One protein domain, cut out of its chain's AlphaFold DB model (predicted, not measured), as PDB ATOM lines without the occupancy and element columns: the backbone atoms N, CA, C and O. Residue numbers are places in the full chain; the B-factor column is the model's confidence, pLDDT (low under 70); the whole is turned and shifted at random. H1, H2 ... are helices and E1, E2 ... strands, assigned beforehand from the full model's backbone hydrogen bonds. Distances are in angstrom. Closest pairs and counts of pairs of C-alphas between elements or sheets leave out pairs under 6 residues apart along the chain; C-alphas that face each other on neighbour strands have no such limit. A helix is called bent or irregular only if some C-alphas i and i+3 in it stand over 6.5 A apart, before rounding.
ATOM      1  N   ARG A 498     340.875 420.633 463.203       55.12
ATOM      2  CA  ARG A 498     340.876 421.992 462.647       55.12
ATOM      3  C   ARG A 498     339.580 422.667 463.095       55.12
ATOM      4  O   ARG A 498     338.537 422.134 462.747       55.12
ATOM      5  N   ARG A 499     339.636 423.834 463.748       77.06
ATOM      6  CA  ARG A 499     338.486 424.759 463.829       77.06
ATOM      7  C   ARG A 499     337.970 424.999 462.406       77.06
ATOM      8  O   ARG A 499     338.775 425.302 461.515       77.06
ATOM      9  N   VAL A 500     336.676 424.813 462.162       82.06
ATOM     10  CA  VAL A 500     336.070 425.007 460.835       82.06
ATOM     11  C   VAL A 500     335.014 426.098 460.912       82.06
ATOM     12  O   VAL A 500     334.061 425.998 461.675       82.06
ATOM     13  N   LEU A 501     335.177 427.135 460.095       86.06
ATOM     14  CA  LEU A 501     334.174 428.179 459.926       86.06
ATOM     15  C   LEU A 501     333.275 427.826 458.749       86.06
ATOM     16  O   LEU A 501     333.767 427.694 457.630       86.06
ATOM     17  N   HIS A 502     331.972 427.711 458.973       88.00
ATOM     18  CA  HIS A 502     331.006 427.493 457.897       88.00
ATOM     19  C   HIS A 502     330.390 428.824 457.489       88.00
ATOM     20  O   HIS A 502     329.941 429.577 458.350       88.00
ATOM     21  N   TYR A 503     330.333 429.112 456.189       90.88
ATOM     22  CA  TYR A 503     329.690 430.325 455.691       90.88
ATOM     23  C   TYR A 503     328.711 430.055 454.559       90.88
ATOM     24  O   TYR A 503     328.853 429.108 453.782       90.88
ATOM     25  N   ARG A 504     327.696 430.916 454.474       90.75
ATOM     26  CA  ARG A 504     326.612 430.831 453.491       90.75
ATOM     27  C   ARG A 504     326.346 432.202 452.888       90.75
ATOM     28  O   ARG A 504     326.439 433.207 453.589       90.75
ATOM     29  N   LEU A 505     325.992 432.207 451.611       90.62
ATOM     30  CA  LEU A 505     325.622 433.365 450.808       90.62
ATOM     31  C   LEU A 505     324.223 433.095 450.236       90.62
ATOM     32  O   LEU A 505     324.006 432.088 449.550       90.62
ATOM     33  N   GLN A 506     323.276 433.979 450.519       89.75
ATOM     34  CA  GLN A 506     321.874 433.873 450.123       89.75
ATOM     35  C   GLN A 506     321.492 435.068 449.249       89.75
ATOM     36  O   GLN A 506     321.704 436.217 449.636       89.75
ATOM     37  N   GLY A 507     320.914 434.792 448.080       85.44
ATOM     38  CA  GLY A 507     320.516 435.821 447.117       85.44
ATOM     39  C   GLY A 507     321.651 436.343 446.230       85.44
ATOM     40  O   GLY A 507     321.480 437.382 445.601       85.44
ATOM     41  N   LEU A 508     322.796 435.650 446.151       85.38
ATOM     42  CA  LEU A 508     323.890 436.029 445.252       85.38
ATOM     43  C   LEU A 508     323.502 435.761 443.785       85.38
ATOM     44  O   LEU A 508     323.243 434.605 443.447       85.38
ATOM     45  N   PRO A 509     323.498 436.782 442.899       83.19
ATOM     46  CA  PRO A 509     323.236 436.573 441.479       83.19
ATOM     47  C   PRO A 509     324.307 435.683 440.846       83.19
ATOM     48  O   PRO A 509     325.501 435.899 441.056       83.19
ATOM     49  N   GLU A 510     323.897 434.728 440.014       78.56
ATOM     50  CA  GLU A 510     324.796 433.714 439.434       78.56
ATOM     51  C   GLU A 510     325.968 434.328 438.651       78.56
ATOM     52  O   GLU A 510     327.104 433.879 438.774       78.56
ATOM     53  N   GLN A 511     325.727 435.439 437.948       81.00
ATOM     54  CA  GLN A 511     326.739 436.190 437.190       81.00
ATOM     55  C   GLN A 511     327.859 436.788 438.064       81.00
ATOM     56  O   GLN A 511     328.884 437.230 437.548       81.00
ATOM     57  N   ARG A 512     327.667 436.862 439.387       83.06
ATOM     58  CA  ARG A 512     328.651 437.404 440.338       83.06
ATOM     59  C   ARG A 512     329.481 436.322 441.021       83.06
ATOM     60  O   ARG A 512     330.453 436.661 441.690       83.06
ATOM     61  N   LEU A 513     329.153 435.042 440.834       82.62
ATOM     62  CA  LEU A 513     329.832 433.944 441.519       82.62
ATOM     63  C   LEU A 513     331.325 433.863 441.155       82.62
ATOM     64  O   LEU A 513     332.155 433.719 442.048       82.62
ATOM     65  N   GLU A 514     331.685 434.036 439.879       81.19
ATOM     66  CA  GLU A 514     333.093 434.057 439.439       81.19
ATOM     67  C   GLU A 514     333.896 435.175 440.116       81.19
ATOM     68  O   GLU A 514     335.048 434.983 440.505       81.19
ATOM     69  N   ARG A 515     333.269 436.333 440.338       84.31
ATOM     70  CA  ARG A 515     333.901 437.454 441.042       84.31
ATOM     71  C   ARG A 515     334.102 437.150 442.527       84.31
ATOM     72  O   ARG A 515     335.146 437.498 443.068       84.31
ATOM     73  N   VAL A 516     333.162 436.449 443.165       84.81
ATOM     74  CA  VAL A 516     333.315 435.971 444.551       84.81
ATOM     75  C   VAL A 516     334.448 434.944 444.660       84.81
ATOM     76  O   VAL A 516     335.238 435.019 445.599       84.81
ATOM     77  N   HIS A 517     334.588 434.035 443.687       83.88
ATOM     78  CA  HIS A 517     335.745 433.134 443.615       83.88
ATOM     79  C   HIS A 517     337.061 433.914 443.525       83.88
ATOM     80  O   HIS A 517     337.958 433.671 444.329       83.88
ATOM     81  N   ALA A 518     337.150 434.908 442.636       83.06
ATOM     82  CA  ALA A 518     338.340 435.751 442.514       83.06
ATOM     83  C   ALA A 518     338.651 436.535 443.807       83.06
ATOM     84  O   ALA A 518     339.814 436.662 444.187       83.06
ATOM     85  N   GLN A 519     337.632 437.030 444.523       85.19
ATOM     86  CA  GLN A 519     337.806 437.708 445.816       85.19
ATOM     87  C   GLN A 519     338.321 436.747 446.905       85.19
ATOM     88  O   GLN A 519     339.187 437.122 447.697       85.19
ATOM     89  N   PHE A 520     337.847 435.497 446.928       85.44
ATOM     90  CA  PHE A 520     338.364 434.463 447.829       85.44
ATOM     91  C   PHE A 520     339.793 434.026 447.477       85.44
ATOM     92  O   PHE A 520     340.605 433.828 448.382       85.44
ATOM     93  N   GLU A 521     340.133 433.923 446.192       84.19
ATOM     94  CA  GLU A 521     341.502 433.656 445.739       84.19
ATOM     95  C   GLU A 521     342.453 434.798 446.103       84.19
ATOM     96  O   GLU A 521     343.553 434.546 446.592       84.19
ATOM     97  N   ALA A 522     342.019 436.052 445.952       82.81
ATOM     98  CA  ALA A 522     342.792 437.218 446.369       82.81
ATOM     99  C   ALA A 522     343.051 437.220 447.885       82.81
ATOM    100  O   ALA A 522     344.176 437.486 448.314       82.81
ATOM    101  N   LEU A 523     342.047 436.857 448.695       82.62
ATOM    102  CA  LEU A 523     342.211 436.678 450.141       82.62
ATOM    103  C   LEU A 523     343.210 435.552 450.456       82.62
ATOM    104  O   LEU A 523     344.075 435.723 451.313       82.62
ATOM    105  N   ALA A 524     343.131 434.427 449.740       82.81
ATOM    106  CA  ALA A 524     344.036 433.290 449.911       82.81
ATOM    107  C   ALA A 524     345.487 433.605 449.511       82.81
ATOM    108  O   ALA A 524     346.423 433.060 450.095       82.81
ATOM    109  N   ALA A 525     345.669 434.461 448.504       80.19
ATOM    110  CA  ALA A 525     346.967 434.870 447.979       80.19
ATOM    111  C   ALA A 525     347.663 435.933 448.847       80.19
ATOM    112  O   ALA A 525     348.849 436.219 448.643       80.19
ATOM    113  N   ALA A 526     346.962 436.518 449.823       76.00
ATOM    114  CA  ALA A 526     347.567 437.447 450.762       76.00
ATOM    115  C   ALA A 526     348.709 436.753 451.524       76.00
ATOM    116  O   ALA A 526     348.526 435.703 452.134       76.00
ATOM    117  N   ARG A 527     349.907 437.360 451.535       63.81
ATOM    118  CA  ARG A 527     351.120 436.788 452.168       63.81
ATOM    119  C   ARG A 527     350.945 436.410 453.645       63.81
ATOM    120  O   ARG A 527     351.732 435.627 454.172       63.81
ATOM    121  N   THR A 528     349.979 437.017 454.324       62.47
ATOM    122  CA  THR A 528     349.661 436.816 455.742       62.47
ATOM    123  C   THR A 528     348.544 435.798 455.975       62.47
ATOM    124  O   THR A 528     348.314 435.424 457.124       62.47
ATOM    125  N   TRP A 529     347.881 435.312 454.920       74.31
ATOM    126  CA  TRP A 529     346.839 434.297 455.021       74.31
ATOM    127  C   TRP A 529     347.434 432.957 455.456       74.31
ATOM    128  O   TRP A 529     348.300 432.381 454.797       74.31
ATOM    129  N   ARG A 530     346.980 432.459 456.607       71.44
ATOM    130  CA  ARG A 530     347.479 431.214 457.220       71.44
ATOM    131  C   ARG A 530     346.501 430.052 457.081       71.44
ATOM    132  O   ARG A 530     346.892 428.894 457.223       71.44
ATOM    133  N   CYS A 531     345.224 430.350 456.865       78.19
ATOM    134  CA  CYS A 531     344.161 429.354 456.803       78.19
ATOM    135  C   CYS A 531     344.177 428.600 455.466       78.19
ATOM    136  O   CYS A 531     344.920 428.931 454.545       78.19
ATOM    137  N   ALA A 532     343.367 427.542 455.355       81.31
ATOM    138  CA  ALA A 532     343.148 426.915 454.051       81.31
ATOM    139  C   ALA A 532     342.611 427.954 453.039       81.31
ATOM    140  O   ALA A 532     342.024 428.949 453.459       81.31
ATOM    141  N   PRO A 533     342.795 427.772 451.723       83.12
ATOM    142  CA  PRO A 533     342.128 428.639 450.761       83.12
ATOM    143  C   PRO A 533     340.604 428.530 450.962       83.12
ATOM    144  O   PRO A 533     340.079 427.408 451.007       83.12
ATOM    145  N   PRO A 534     339.894 429.652 451.164       85.00
ATOM    146  CA  PRO A 534     338.445 429.647 451.189       85.00
ATOM    147  C   PRO A 534     337.917 429.286 449.798       85.00
ATOM    148  O   PRO A 534     338.527 429.589 448.776       85.00
ATOM    149  N   TRP A 535     336.787 428.597 449.771       87.56
ATOM    150  CA  TRP A 535     336.186 428.064 448.554       87.56
ATOM    151  C   TRP A 535     334.666 428.151 448.664       87.56
ATOM    152  O   TRP A 535     334.117 428.204 449.765       87.56
ATOM    153  N   VAL A 536     333.958 428.181 447.544       88.06
ATOM    154  CA  VAL A 536     332.500 428.269 447.572       88.06
ATOM    155  C   VAL A 536     331.891 427.242 446.629       88.06
ATOM    156  O   VAL A 536     332.330 427.080 445.496       88.06
ATOM    157  N   ALA A 537     330.898 426.526 447.138       88.69
ATOM    158  CA  ALA A 537     330.056 425.592 446.418       88.69
ATOM    159  C   ALA A 537     328.756 426.282 446.001       88.69
ATOM    160  O   ALA A 537     328.192 427.073 446.761       88.69
ATOM    161  N   SER A 538     328.252 425.941 444.823       88.19
ATOM    162  CA  SER A 538     326.997 426.447 444.267       88.19
ATOM    163  C   SER A 538     326.369 425.414 443.329       88.19
ATOM    164  O   SER A 538     326.968 424.379 443.028       88.19
ATOM    165  N   SER A 539     325.190 425.727 442.787       83.19
ATOM    166  CA  SER A 539     324.532 424.936 441.734       83.19
ATOM    167  C   SER A 539     325.367 424.770 440.457       83.19
ATOM    168  O   SER A 539     325.098 423.863 439.677       83.19
ATOM    169  N   HIS A 540     326.378 425.618 440.252       82.00
ATOM    170  CA  HIS A 540     327.242 425.639 439.069       82.00
ATOM    171  C   HIS A 540     328.616 424.994 439.307       82.00
ATOM    172  O   HIS A 540     329.455 424.960 438.404       82.00
ATOM    173  N   SER A 541     328.870 424.491 440.518       84.25
ATOM    174  CA  SER A 541     330.120 423.802 440.835       84.25
ATOM    175  C   SER A 541     330.265 422.527 440.002       84.25
ATOM    176  O   SER A 541     329.324 421.748 439.882       84.25
ATOM    177  N   ARG A 542     331.451 422.318 439.420       80.94
ATOM    178  CA  ARG A 542     331.754 421.157 438.556       80.94
ATOM    179  C   ARG A 542     332.543 420.054 439.265       80.94
ATOM    180  O   ARG A 542     332.672 418.958 438.729       80.94
ATOM    181  N   GLY A 543     333.100 420.352 440.438       82.25
ATOM    182  CA  GLY A 543     333.799 419.377 441.263       82.25
ATOM    183  C   GLY A 543     332.814 418.531 442.067       82.25
ATOM    184  O   GLY A 543     331.821 419.031 442.599       82.25
ATOM    185  N   LEU A 544     333.075 417.224 442.130       79.44
ATOM    186  CA  LEU A 544     332.172 416.256 442.757       79.44
ATOM    187  C   LEU A 544     331.958 416.553 444.250       79.44
ATOM    188  O   LEU A 544     330.848 416.417 444.756       79.44
ATOM    189  N   PHE A 545     332.998 417.008 444.952       84.19
ATOM    190  CA  PHE A 545     332.909 417.349 446.372       84.19
ATOM    191  C   PHE A 545     332.003 418.561 446.615       84.19
ATOM    192  O   PHE A 545     331.142 418.532 447.492       84.19
ATOM    193  N   GLU A 546     332.168 419.612 445.821       85.19
ATOM    194  CA  GLU A 546     331.404 420.850 445.898       85.19
ATOM    195  C   GLU A 546     329.931 420.610 445.541       85.19
ATOM    196  O   GLU A 546     329.039 421.122 446.219       85.19
ATOM    197  N   MET A 547     329.671 419.772 444.531       84.00
ATOM    198  CA  MET A 547     328.321 419.353 444.150       84.00
ATOM    199  C   MET A 547     327.607 418.612 445.286       84.00
ATOM    200  O   MET A 547     326.467 418.952 445.609       84.00
ATOM    201  N   GLU A 548     328.259 417.625 445.909       83.50
ATOM    202  CA  GLU A 548     327.673 416.874 447.029       83.50
ATOM    203  C   GLU A 548     327.500 417.745 448.277       83.50
ATOM    204  O   GLU A 548     326.450 417.705 448.919       83.50
ATOM    205  N   TYR A 549     328.486 418.588 448.595       86.69
ATOM    206  CA  TYR A 549     328.414 419.511 449.728       86.69
ATOM    207  C   TYR A 549     327.238 420.486 449.590       86.69
ATOM    208  O   TYR A 549     326.454 420.657 450.525       86.69
ATOM    209  N   PHE A 550     327.071 421.092 448.412       86.81
ATOM    210  CA  PHE A 550     325.969 422.019 448.164       86.81
ATOM    211  C   PHE A 550     324.607 421.313 448.138       86.81
ATOM    212  O   PHE A 550     323.623 421.852 448.648       86.81
ATOM    213  N   ARG A 551     324.538 420.087 447.598       81.75
ATOM    214  CA  ARG A 551     323.317 419.266 447.626       81.75
ATOM    215  C   ARG A 551     322.890 418.943 449.057       81.75
ATOM    216  O   ARG A 551     321.713 419.095 449.372       81.75
ATOM    217  N   HIS A 552     323.828 418.543 449.916       83.12
ATOM    218  CA  HIS A 552     323.547 418.239 451.319       83.12
ATOM    219  C   HIS A 552     323.004 419.472 452.056       83.12
ATOM    220  O   HIS A 552     321.954 419.399 452.686       83.12
ATOM    221  N   LEU A 553     323.640 420.632 451.879       79.94
ATOM    222  CA  LEU A 553     323.187 421.881 452.497       79.94
ATOM    223  C   LEU A 553     321.787 422.319 452.045       79.94
ATOM    224  O   LEU A 553     321.003 422.799 452.861       79.94
ATOM    225  N   ARG A 554     321.438 422.143 450.763       76.69
ATOM    226  CA  ARG A 554     320.081 422.453 450.270       76.69
ATOM    227  C   ARG A 554     319.003 421.565 450.892       76.69
ATOM    228  O   ARG A 554     317.867 422.016 451.018       76.69
ATOM    229  N   ASN A 555     319.351 420.336 451.270       75.81
ATOM    230  CA  ASN A 555     318.437 419.432 451.962       75.81
ATOM    231  C   ASN A 555     318.255 419.818 453.440       75.81
ATOM    232  O   ASN A 555     317.168 419.620 453.973       75.81
ATOM    233  N   GLU A 556     319.282 420.383 454.088       71.31
ATOM    234  CA  GLU A 556     319.228 420.812 455.495       71.31
ATOM    235  C   GLU A 556     318.577 422.195 455.704       71.31
ATOM    236  O   GLU A 556     317.782 422.357 456.626       71.31
ATOM    237  N   ASP A 557     318.892 423.201 454.874       61.75
ATOM    238  CA  ASP A 557     318.509 424.609 455.117       61.75
ATOM    239  C   ASP A 557     317.369 425.142 454.216       61.75
ATOM    240  O   ASP A 557     316.968 426.303 454.345       61.75
ATOM    241  N   GLY A 558     316.854 424.346 453.271       60.50
ATOM    242  CA  GLY A 558     315.862 424.786 452.277       60.50
ATOM    243  C   GLY A 558     316.446 425.577 451.088       60.50
ATOM    244  O   GLY A 558     317.655 425.643 450.873       60.50
ATOM    245  N   SER A 559     315.582 426.179 450.252       59.50
ATOM    246  CA  SER A 559     315.944 426.747 448.933       59.50
ATOM    247  C   SER A 559     316.606 428.137 448.942       59.50
ATOM    248  O   SER A 559     316.827 428.698 447.871       59.50
ATOM    249  N   GLY A 560     316.900 428.718 450.109       70.75
ATOM    250  CA  GLY A 560     317.398 430.100 450.220       70.75
ATOM    251  C   GLY A 560     318.906 430.280 449.992       70.75
ATOM    252  O   GLY A 560     319.355 431.382 449.678       70.75
ATOM    253  N   THR A 561     319.704 429.220 450.141       82.12
ATOM    254  CA  THR A 561     321.170 429.285 450.008       82.12
ATOM    255  C   THR A 561     321.593 429.171 448.548       82.12
ATOM    256  O   THR A 561     321.422 428.128 447.922       82.12
ATOM    257  N   THR A 562     322.180 430.245 448.014       87.12
ATOM    258  CA  THR A 562     322.687 430.314 446.631       87.12
ATOM    259  C   THR A 562     324.118 429.796 446.506       87.12
ATOM    260  O   THR A 562     324.475 429.213 445.485       87.12
ATOM    261  N   ALA A 563     324.933 429.982 447.545       88.19
ATOM    262  CA  ALA A 563     326.310 429.518 447.581       88.19
ATOM    263  C   ALA A 563     326.773 429.318 449.036       88.19
ATOM    264  O   ALA A 563     326.298 430.003 449.941       88.19
ATOM    265  N   ALA A 564     327.669 428.369 449.293       89.81
ATOM    266  CA  ALA A 564     328.145 428.072 450.646       89.81
ATOM    267  C   ALA A 564     329.529 427.432 450.639       89.81
ATOM    268  O   ALA A 564     329.912 426.778 449.680       89.81
ATOM    269  N   GLY A 565     330.268 427.570 451.729       89.81
ATOM    270  CA  GLY A 565     331.588 426.973 451.862       89.81
ATOM    271  C   GLY A 565     331.953 426.748 453.315       89.81
ATOM    272  O   GLY A 565     331.174 427.030 454.231       89.81
ATOM    273  N   PHE A 566     333.151 426.223 453.525       88.25
ATOM    274  CA  PHE A 566     333.750 426.202 454.848       88.25
ATOM    275  C   PHE A 566     335.241 426.483 454.769       88.25
ATOM    276  O   PHE A 566     335.916 426.144 453.798       88.25
ATOM    277  N   LEU A 567     335.784 427.031 455.845       87.25
ATOM    278  CA  LEU A 567     337.189 427.346 455.973       87.25
ATOM    279  C   LEU A 567     337.801 426.563 457.128       87.25
ATOM    280  O   LEU A 567     337.420 426.724 458.285       87.25
ATOM    281  N   LYS A 568     338.802 425.738 456.815       83.19
ATOM    282  CA  LYS A 568     339.629 425.072 457.829       83.19
ATOM    283  C   LYS A 568     340.655 426.073 458.356       83.19
ATOM    284  O   LYS A 568     341.613 426.409 457.652       83.19
ATOM    285  N   MET A 569     340.461 426.514 459.590       79.94
ATOM    286  CA  MET A 569     341.326 427.485 460.242       79.94
ATOM    287  C   MET A 569     342.666 426.850 460.616       79.94
ATOM    288  O   MET A 569     342.739 425.712 461.090       79.94
ATOM    289  N   ALA A 570     343.740 427.601 460.392       65.50
ATOM    290  CA  ALA A 570     345.052 427.341 460.984       65.50
ATOM    291  C   ALA A 570     345.486 428.469 461.939       65.50
ATOM    292  O   ALA A 570     346.516 428.343 462.595       65.50
ATOM    293  N   GLY A 571     344.720 429.562 461.966       63.31
ATOM    294  CA  GLY A 571     345.015 430.797 462.676       63.31
ATOM    295  C   GLY A 571     344.134 431.048 463.908       63.31
ATOM    296  O   GLY A 571     343.420 430.158 464.371       63.31
ATOM    297  N   ASP A 572     344.227 432.259 464.447       71.25
ATOM    298  CA  ASP A 572     343.642 432.715 465.711       71.25
ATOM    299  C   ASP A 572     342.314 433.488 465.500       71.25
ATOM    300  O   ASP A 572     341.684 433.418 464.443       71.25
ATOM    301  N   GLU A 573     341.814 434.163 466.538       74.25
ATOM    302  CA  GLU A 573     340.567 434.943 466.480       74.25
ATOM    303  C   GLU A 573     340.632 436.104 465.471       74.25
ATOM    304  O   GLU A 573     339.610 436.444 464.875       74.25
ATOM    305  N   THR A 574     341.819 436.663 465.211       75.94
ATOM    306  CA  THR A 574     342.003 437.745 464.235       75.94
ATOM    307  C   THR A 574     341.718 437.257 462.814       75.94
ATOM    308  O   THR A 574     341.012 437.937 462.071       75.94
ATOM    309  N   ASP A 575     342.149 436.043 462.456       77.25
ATOM    310  CA  ASP A 575     341.870 435.455 461.136       77.25
ATOM    311  C   ASP A 575     340.374 435.167 460.938       77.25
ATOM    312  O   ASP A 575     339.822 435.365 459.855       77.25
ATOM    313  N   ALA A 576     339.692 434.719 461.993       80.94
ATOM    314  CA  ALA A 576     338.254 434.478 461.950       80.94
ATOM    315  C   ALA A 576     337.464 435.795 461.810       80.94
ATOM    316  O   ALA A 576     336.454 435.848 461.104       80.94
ATOM    317  N   LEU A 577     337.958 436.877 462.418       83.00
ATOM    318  CA  LEU A 577     337.389 438.210 462.266       83.00
ATOM    319  C   LEU A 577     337.613 438.788 460.858       83.00
ATOM    320  O   LEU A 577     336.699 439.400 460.313       83.00
ATOM    321  N   ILE A 578     338.771 438.543 460.237       84.19
ATOM    322  CA  ILE A 578     339.035 438.915 458.834       84.19
ATOM    323  C   ILE A 578     337.991 438.279 457.902       84.19
ATOM    324  O   ILE A 578     337.454 438.957 457.029       84.19
ATOM    325  N   VAL A 579     337.635 437.009 458.125       86.69
ATOM    326  CA  VAL A 579     336.588 436.322 457.345       86.69
ATOM    327  C   VAL A 579     335.205 436.923 457.595       86.69
ATOM    328  O   VAL A 579     334.430 437.081 456.655       86.69
ATOM    329  N   ALA A 580     334.885 437.285 458.837       87.88
ATOM    330  CA  ALA A 580     333.615 437.937 459.157       87.88
ATOM    331  C   ALA A 580     333.481 439.312 458.477       87.88
ATOM    332  O   ALA A 580     332.434 439.610 457.906       87.88
ATOM    333  N   ILE A 581     334.548 440.116 458.492       86.38
ATOM    334  CA  ILE A 581     334.638 441.410 457.798       86.38
ATOM    335  C   ILE A 581     334.471 441.208 456.287       86.38
ATOM    336  O   ILE A 581     333.651 441.876 455.668       86.38
ATOM    337  N   PHE A 582     335.161 440.222 455.713       87.81
ATOM    338  CA  PHE A 582     335.044 439.889 454.296       87.81
ATOM    339  C   PHE A 582     333.609 439.496 453.900       87.81
ATOM    340  O   PHE A 582     333.076 439.989 452.910       87.81
ATOM    341  N   LEU A 583     332.937 438.650 454.688       89.75
ATOM    342  CA  LEU A 583     331.547 438.249 454.422       89.75
ATOM    343  C   LEU A 583     330.548 439.397 454.592       89.75
ATOM    344  O   LEU A 583     329.545 439.444 453.875       89.75
ATOM    345  N   ARG A 584     330.809 440.322 455.518       90.19
ATOM    346  CA  ARG A 584     330.048 441.568 455.647       90.19
ATOM    347  C   ARG A 584     330.233 442.453 454.414       90.19
ATOM    348  O   ARG A 584     329.247 442.981 453.910       90.19
ATOM    349  N   ASP A 585     331.455 442.590 453.908       87.69
ATOM    350  CA  ASP A 585     331.732 443.407 452.721       87.69
ATOM    351  C   ASP A 585     331.068 442.827 451.473       87.69
ATOM    352  O   ASP A 585     330.438 443.567 450.723       87.69
ATOM    353  N   LEU A 586     331.076 441.499 451.315       88.50
ATOM    354  CA  LEU A 586     330.290 440.824 450.278       88.50
ATOM    355  C   LEU A 586     328.782 441.084 450.430       88.50
ATOM    356  O   LEU A 586     328.093 441.327 449.439       88.50
ATOM    357  N   SER A 587     328.262 441.046 451.662       92.06
ATOM    358  CA  SER A 587     326.858 441.367 451.953       92.06
ATOM    359  C   SER A 587     326.503 442.794 451.527       92.06
ATOM    360  O   SER A 587     325.463 443.005 450.902       92.06
ATOM    361  N   ALA A 588     327.377 443.761 451.817       88.06
ATOM    362  CA  ALA A 588     327.201 445.162 451.452       88.06
ATOM    363  C   ALA A 588     327.324 445.399 449.937       88.06
ATOM    364  O   ALA A 588     326.466 446.057 449.354       88.06
ATOM    365  N   GLU A 589     328.364 444.850 449.299       88.75
ATOM    366  CA  GLU A 589     328.677 445.053 447.876       88.75
ATOM    367  C   GLU A 589     327.570 444.504 446.972       88.75
ATOM    368  O   GLU A 589     327.155 445.165 446.018       88.75
ATOM    369  N   TYR A 590     327.079 443.300 447.272       88.38
ATOM    370  CA  TYR A 590     326.108 442.611 446.421       88.38
ATOM    371  C   TYR A 590     324.663 442.729 446.911       88.38
ATOM    372  O   TYR A 590     323.759 442.268 446.220       88.38
ATOM    373  N   GLY A 591     324.434 443.337 448.079       87.00
ATOM    374  CA  GLY A 591     323.108 443.440 448.686       87.00
ATOM    375  C   GLY A 591     322.503 442.076 449.027       87.00
ATOM    376  O   GLY A 591     321.329 441.838 448.762       87.00
ATOM    377  N   ILE A 592     323.328 441.173 449.558       90.50
ATOM    378  CA  ILE A 592     322.971 439.776 449.833       90.50
ATOM    379  C   ILE A 592     323.008 439.476 451.324       90.50
ATOM    380  O   ILE A 592     323.681 440.167 452.094       90.50
ATOM    381  N   LYS A 593     322.373 438.375 451.723       90.56
ATOM    382  CA  LYS A 593     322.501 437.851 453.084       90.56
ATOM    383  C   LYS A 593     323.698 436.922 453.181       90.56
ATOM    384  O   LYS A 593     323.811 435.968 452.408       90.56
ATOM    385  N   THR A 594     324.585 437.167 454.136       92.75
ATOM    386  CA  THR A 594     325.711 436.276 454.431       92.75
ATOM    387  C   THR A 594     325.634 435.794 455.869       92.75
ATOM    388  O   THR A 594     325.170 436.501 456.756       92.75
ATOM    389  N   SER A 595     326.050 434.555 456.117       89.94
ATOM    390  CA  SER A 595     326.125 434.017 457.477       89.94
ATOM    391  C   SER A 595     327.453 433.317 457.695       89.94
ATOM    392  O   SER A 595     327.980 432.702 456.768       89.94
ATOM    393  N   LEU A 596     327.968 433.408 458.915       89.38
ATOM    394  CA  LEU A 596     329.177 432.747 459.387       89.38
ATOM    395  C   LEU A 596     328.853 432.029 460.698       89.38
ATOM    396  O   LEU A 596     328.343 432.640 461.639       89.38
ATOM    397  N   ARG A 597     329.152 430.736 460.768       85.00
ATOM    398  CA  ARG A 597     328.945 429.887 461.943       85.00
ATOM    399  C   ARG A 597     330.285 429.346 462.422       85.00
ATOM    400  O   ARG A 597     331.042 428.777 461.633       85.00
ATOM    401  N   ASP A 598     330.529 429.513 463.716       81.12
ATOM    402  CA  ASP A 598     331.664 428.943 464.435       81.12
ATOM    403  C   ASP A 598     331.131 428.166 465.640       81.12
ATOM    404  O   ASP A 598     330.609 428.751 466.594       81.12
ATOM    405  N   GLU A 599     331.188 426.838 465.558       66.81
ATOM    406  CA  GLU A 599     330.662 425.962 466.609       66.81
ATOM    407  C   GLU A 599     331.627 425.805 467.780       66.81
ATOM    408  O   GLU A 599     331.186 425.659 468.922       66.81
ATOM    409  N   ASP A 600     332.929 425.888 467.501       62.16
ATOM    410  CA  ASP A 600     333.980 425.583 468.465       62.16
ATOM    411  C   ASP A 600     334.350 426.820 469.297       62.16
ATOM    412  O   ASP A 600     334.629 426.704 470.490       62.16
ATOM    413  N   HIS A 601     334.377 428.013 468.683       64.25
ATOM    414  CA  HIS A 601     334.866 429.248 469.312       64.25
ATOM    415  C   HIS A 601     334.071 430.484 468.843       64.25
ATOM    416  O   HIS A 601     334.409 431.085 467.822       64.25
ATOM    417  N   PRO A 602     333.040 430.935 469.580       59.19
ATOM    418  CA  PRO A 602     332.175 432.021 469.123       59.19
ATOM    419  C   PRO A 602     332.931 433.344 468.936       59.19
ATOM    420  O   PRO A 602     333.503 433.882 469.887       59.19
ATOM    421  N   LEU A 603     332.862 433.913 467.730       61.25
ATOM    422  CA  LEU A 603     333.440 435.219 467.404       61.25
ATOM    423  C   LEU A 603     332.718 436.318 468.182       61.25
ATOM    424  O   LEU A 603     331.501 436.455 468.073       61.25
ATOM    425  N   ALA A 604     333.444 437.091 468.995       58.53
ATOM    426  CA  ALA A 604     332.849 438.116 469.861       58.53
ATOM    427  C   ALA A 604     331.677 437.589 470.735       58.53
ATOM    428  O   ALA A 604     330.718 438.313 471.005       58.53
ATOM    429  N   LYS A 605     331.757 436.325 471.191       56.22
ATOM    430  CA  LYS A 605     330.705 435.586 471.932       56.22
ATOM    431  C   LYS A 605     329.439 435.245 471.128       56.22
ATOM    432  O   LYS A 605     328.493 434.704 471.699       56.22
ATOM    433  N   LEU A 606     329.429 435.472 469.815       58.34
ATOM    434  CA  LEU A 606     328.350 435.077 468.912       58.34
ATOM    435  C   LEU A 606     328.757 433.809 468.141       58.34
ATOM    436  O   LEU A 606     329.708 433.812 467.366       58.34
ATOM    437  N   ARG A 607     328.031 432.702 468.355       65.12
ATOM    438  CA  ARG A 607     328.247 431.422 467.632       65.12
ATOM    439  C   ARG A 607     327.831 431.494 466.157       65.12
ATOM    440  O   ARG A 607     328.230 430.665 465.343       65.12
ATOM    441  N   ARG A 608     327.004 432.483 465.821       79.94
ATOM    442  CA  ARG A 608     326.477 432.737 464.484       79.94
ATOM    443  C   ARG A 608     326.443 434.241 464.253       79.94
ATOM    444  O   ARG A 608     325.882 434.973 465.066       79.94
ATOM    445  N   LEU A 609     327.049 434.675 463.158       85.25
ATOM    446  CA  LEU A 609     326.991 436.038 462.651       85.25
ATOM    447  C   LEU A 609     326.198 436.024 461.352       85.25
ATOM    448  O   LEU A 609     326.418 435.161 460.503       85.25
ATOM    449  N   GLU A 610     325.285 436.971 461.205       88.12
ATOM    450  CA  GLU A 610     324.506 437.163 459.987       88.12
ATOM    451  C   GLU A 610     324.633 438.614 459.558       88.12
ATOM    452  O   GLU A 610     324.572 439.512 460.395       88.12
ATOM    453  N   PHE A 611     324.815 438.831 458.264       90.44
ATOM    454  CA  PHE A 611     324.841 440.149 457.663       90.44
ATOM    455  C   PHE A 611     323.768 440.229 456.589       90.44
ATOM    456  O   PHE A 611     323.636 439.323 455.768       90.44
ATOM    457  N   ASP A 612     323.021 441.322 456.604       90.56
ATOM    458  CA  ASP A 612     322.048 441.689 455.588       90.56
ATOM    459  C   ASP A 612     322.382 443.102 455.111       90.56
ATOM    460  O   ASP A 612     322.473 444.027 455.923       90.56
ATOM    461  N   HIS A 613     322.668 443.260 453.817       88.19
ATOM    462  CA  HIS A 613     323.184 444.509 453.245       88.19
ATOM    463  C   HIS A 613     324.356 445.125 454.052       88.19
ATOM    464  O   HIS A 613     324.443 446.341 454.235       88.19
ATOM    465  N   GLY A 614     325.253 444.282 454.580       84.31
ATOM    466  CA  GLY A 614     326.425 444.691 455.364       84.31
ATOM    467  C   GLY A 614     326.159 445.046 456.832       84.31
ATOM    468  O   GLY A 614     327.082 445.463 457.534       84.31
ATOM    469  N   ARG A 615     324.924 444.890 457.322       86.94
ATOM    470  CA  ARG A 615     324.526 445.179 458.711       86.94
ATOM    471  C   ARG A 615     324.118 443.908 459.443       86.94
ATOM    472  O   ARG A 615     323.650 442.956 458.833       86.94
ATOM    473  N   LEU A 616     324.279 443.898 460.763       85.62
ATOM    474  CA  LEU A 616     323.739 442.829 461.608       85.62
ATOM    475  C   LEU A 616     322.196 442.897 461.642       85.62
ATOM    476  O   LEU A 616     321.645 443.967 461.378       85.62
ATOM    477  N   PRO A 617     321.474 441.832 462.055       80.94
ATOM    478  CA  PRO A 617     320.007 441.847 462.143       80.94
ATOM    479  C   PRO A 617     319.446 442.946 463.059       80.94
ATOM    480  O   PRO A 617     318.303 443.363 462.913       80.94
ATOM    481  N   SER A 618     320.258 443.437 463.999       78.88
ATOM    482  CA  SER A 618     319.946 444.570 464.875       78.88
ATOM    483  C   SER A 618     320.062 445.946 464.199       78.88
ATOM    484  O   SER A 618     319.818 446.958 464.852       78.88
ATOM    485  N   GLY A 619     320.490 446.014 462.934       78.25
ATOM    486  CA  GLY A 619     320.771 447.249 462.191       78.25
ATOM    487  C   GLY A 619     322.146 447.875 462.470       78.25
ATOM    488  O   GLY A 619     322.537 448.819 461.784       78.25
ATOM    489  N   GLN A 620     322.906 447.352 463.438       79.94
ATOM    490  CA  GLN A 620     324.232 447.860 463.819       79.94
ATOM    491  C   GLN A 620     325.332 447.421 462.838       79.94
ATOM    492  O   GLN A 620     325.216 446.379 462.181       79.94
ATOM    493  N   SER A 621     326.425 448.193 462.747       81.56
ATOM    494  CA  SER A 621     327.658 447.697 462.101       81.56
ATOM    495  C   SER A 621     328.354 446.640 462.961       81.56
ATOM    496  O   SER A 621     328.246 446.636 464.189       81.56
ATOM    497  N   LEU A 622     329.129 445.763 462.316       80.38
ATOM    498  CA  LEU A 622     330.021 444.837 463.019       80.38
ATOM    499  C   LEU A 622     331.017 445.608 463.900       80.38
ATOM    500  O   LEU A 622     331.268 445.236 465.044       80.38
ATOM    501  N   GLU A 623     331.537 446.721 463.389       77.38
ATOM    502  CA  GLU A 623     332.474 447.593 464.084       77.38
ATOM    503  C   GLU A 623     331.876 448.216 465.342       77.38
ATOM    504  O   GLU A 623     332.570 448.284 466.346       77.38
ATOM    505  N   GLU A 624     330.611 448.644 465.351       72.62
ATOM    506  CA  GLU A 624     329.933 449.145 466.563       72.62
ATOM    507  C   GLU A 624     329.820 448.082 467.662       72.62
ATOM    508  O   GLU A 624     329.955 448.391 468.849       72.62
ATOM    509  N   VAL A 625     329.609 446.820 467.282       73.69
ATOM    510  CA  VAL A 625     329.588 445.705 468.236       73.69
ATOM    511  C   VAL A 625     330.990 445.446 468.791       73.69
ATOM    512  O   VAL A 625     331.147 445.228 469.997       73.69
ATOM    513  N   LEU A 626     332.015 445.542 467.941       71.06
ATOM    514  CA  LEU A 626     333.419 445.373 468.321       71.06
ATOM    515  C   LEU A 626     333.987 446.586 469.078       71.06
ATOM    516  O   LEU A 626     334.869 446.418 469.911       71.06
ATOM    517  N   ALA A 627     333.453 447.796 468.884       64.38
ATOM    518  CA  ALA A 627     333.909 449.043 469.514       64.38
ATOM    519  C   ALA A 627     333.824 449.048 471.044       64.38
ATOM    520  O   ALA A 627     334.350 449.949 471.695       64.38
TER     521      ALA A 627
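This is residues 498 to 627 of the 692 residues of the protein "DUF87 domain-containing protein" of Chloroflexi bacterium (UniProt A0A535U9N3). A twisted sheet of four strands has the long helix H3 packed lengthwise over one face and the shorter helix H2 crossing the opposite face at its E2 edge. H1 lies near H3 and only grazes the sheet, while the small helix H4 lies close to H3, off the sheet. The printed part has 130 residues with four named helices and four named strands, in the order E1 H1 H2 E2 H3 E3 E4 H4; the sheet runs E2, E1, E3, E4, all antiparallel, and the class is mixed, helices and strands. The whole is compact and rounded, with a radius of gyration of the C-alphas of 14.0 A and spans of 41 by 31 by 26 A.

Find C-alpha 500 at (336.070, 425.007, 460.835); from there E1, residues 500 to 506, runs 19.9 A. E2 is residues 561 to 568, 20.5 A; E3 is residues 593 to 598, 17.1 A; E4 is residues 608 to 612, 13.4 A. H3, residues 573 to 590, runs 25.9 A from C-alpha 573 at (340.567, 434.943, 466.480). H1 is residues 510 to 525, 23.8 A, and is irregular: C-alphas 511 and 514 are 7.1 A apart. H2 is residues 544 to 557, 20.2 A. H4, residues 622 to 626, ends at C-alpha 626, (333.419, 445.373, 468.321).

Start between the inner strands E1 and E3, where N 504 and O 595 are 2.9 A apart, within hydrogen-bond range. Edge strand E2 pairs with E1 through N 503 and O 565, 3.0 A. Edge strand E4 forms a hairpin with E3, with N 596 and O 609 at 2.8 A. E2, H3 and E3 form a split strand-helix-strand unit, two strands running the same way with E1 between them, and its crossover is right-handed. H3 is on the sheet at a height of 8.8 A, over E3 and along the strands, at 4 degrees to E3 on the local plane; their closest C-alphas are those of Ser 587 and Lys 593, 5.7 A. H2, on the opposite face, lies over E2 at a height of 8.8 A and across the strands, at 64 degrees to E2 on the local plane; the closest C-alphas are those of Phe 550 and Ala 564, 6.9 A. H1 only grazes the sheet, with residues 510 to 516. H3 and H4 are close but not clearly touching: C-alphas 581 and 622, their closest, are 7.8 A apart. Every O i to N i+4 pair is within hydrogen-bond range in H2, H3 and H4; in H1 it is 10 of 12.

The C-alphas farthest apart are those of Leu 544 and Ala 627, 42.4 A. The printed part has no cut. The link from H1 to H2, residues 526 to 543, is long; in it residues 537 to 538 pair antiparallel with residues 563 to 564 of E2. Mean pLDDT of the printed part is 80.6, and 18 residues are under 70, among them residues 599 to 607 between E3 and E4.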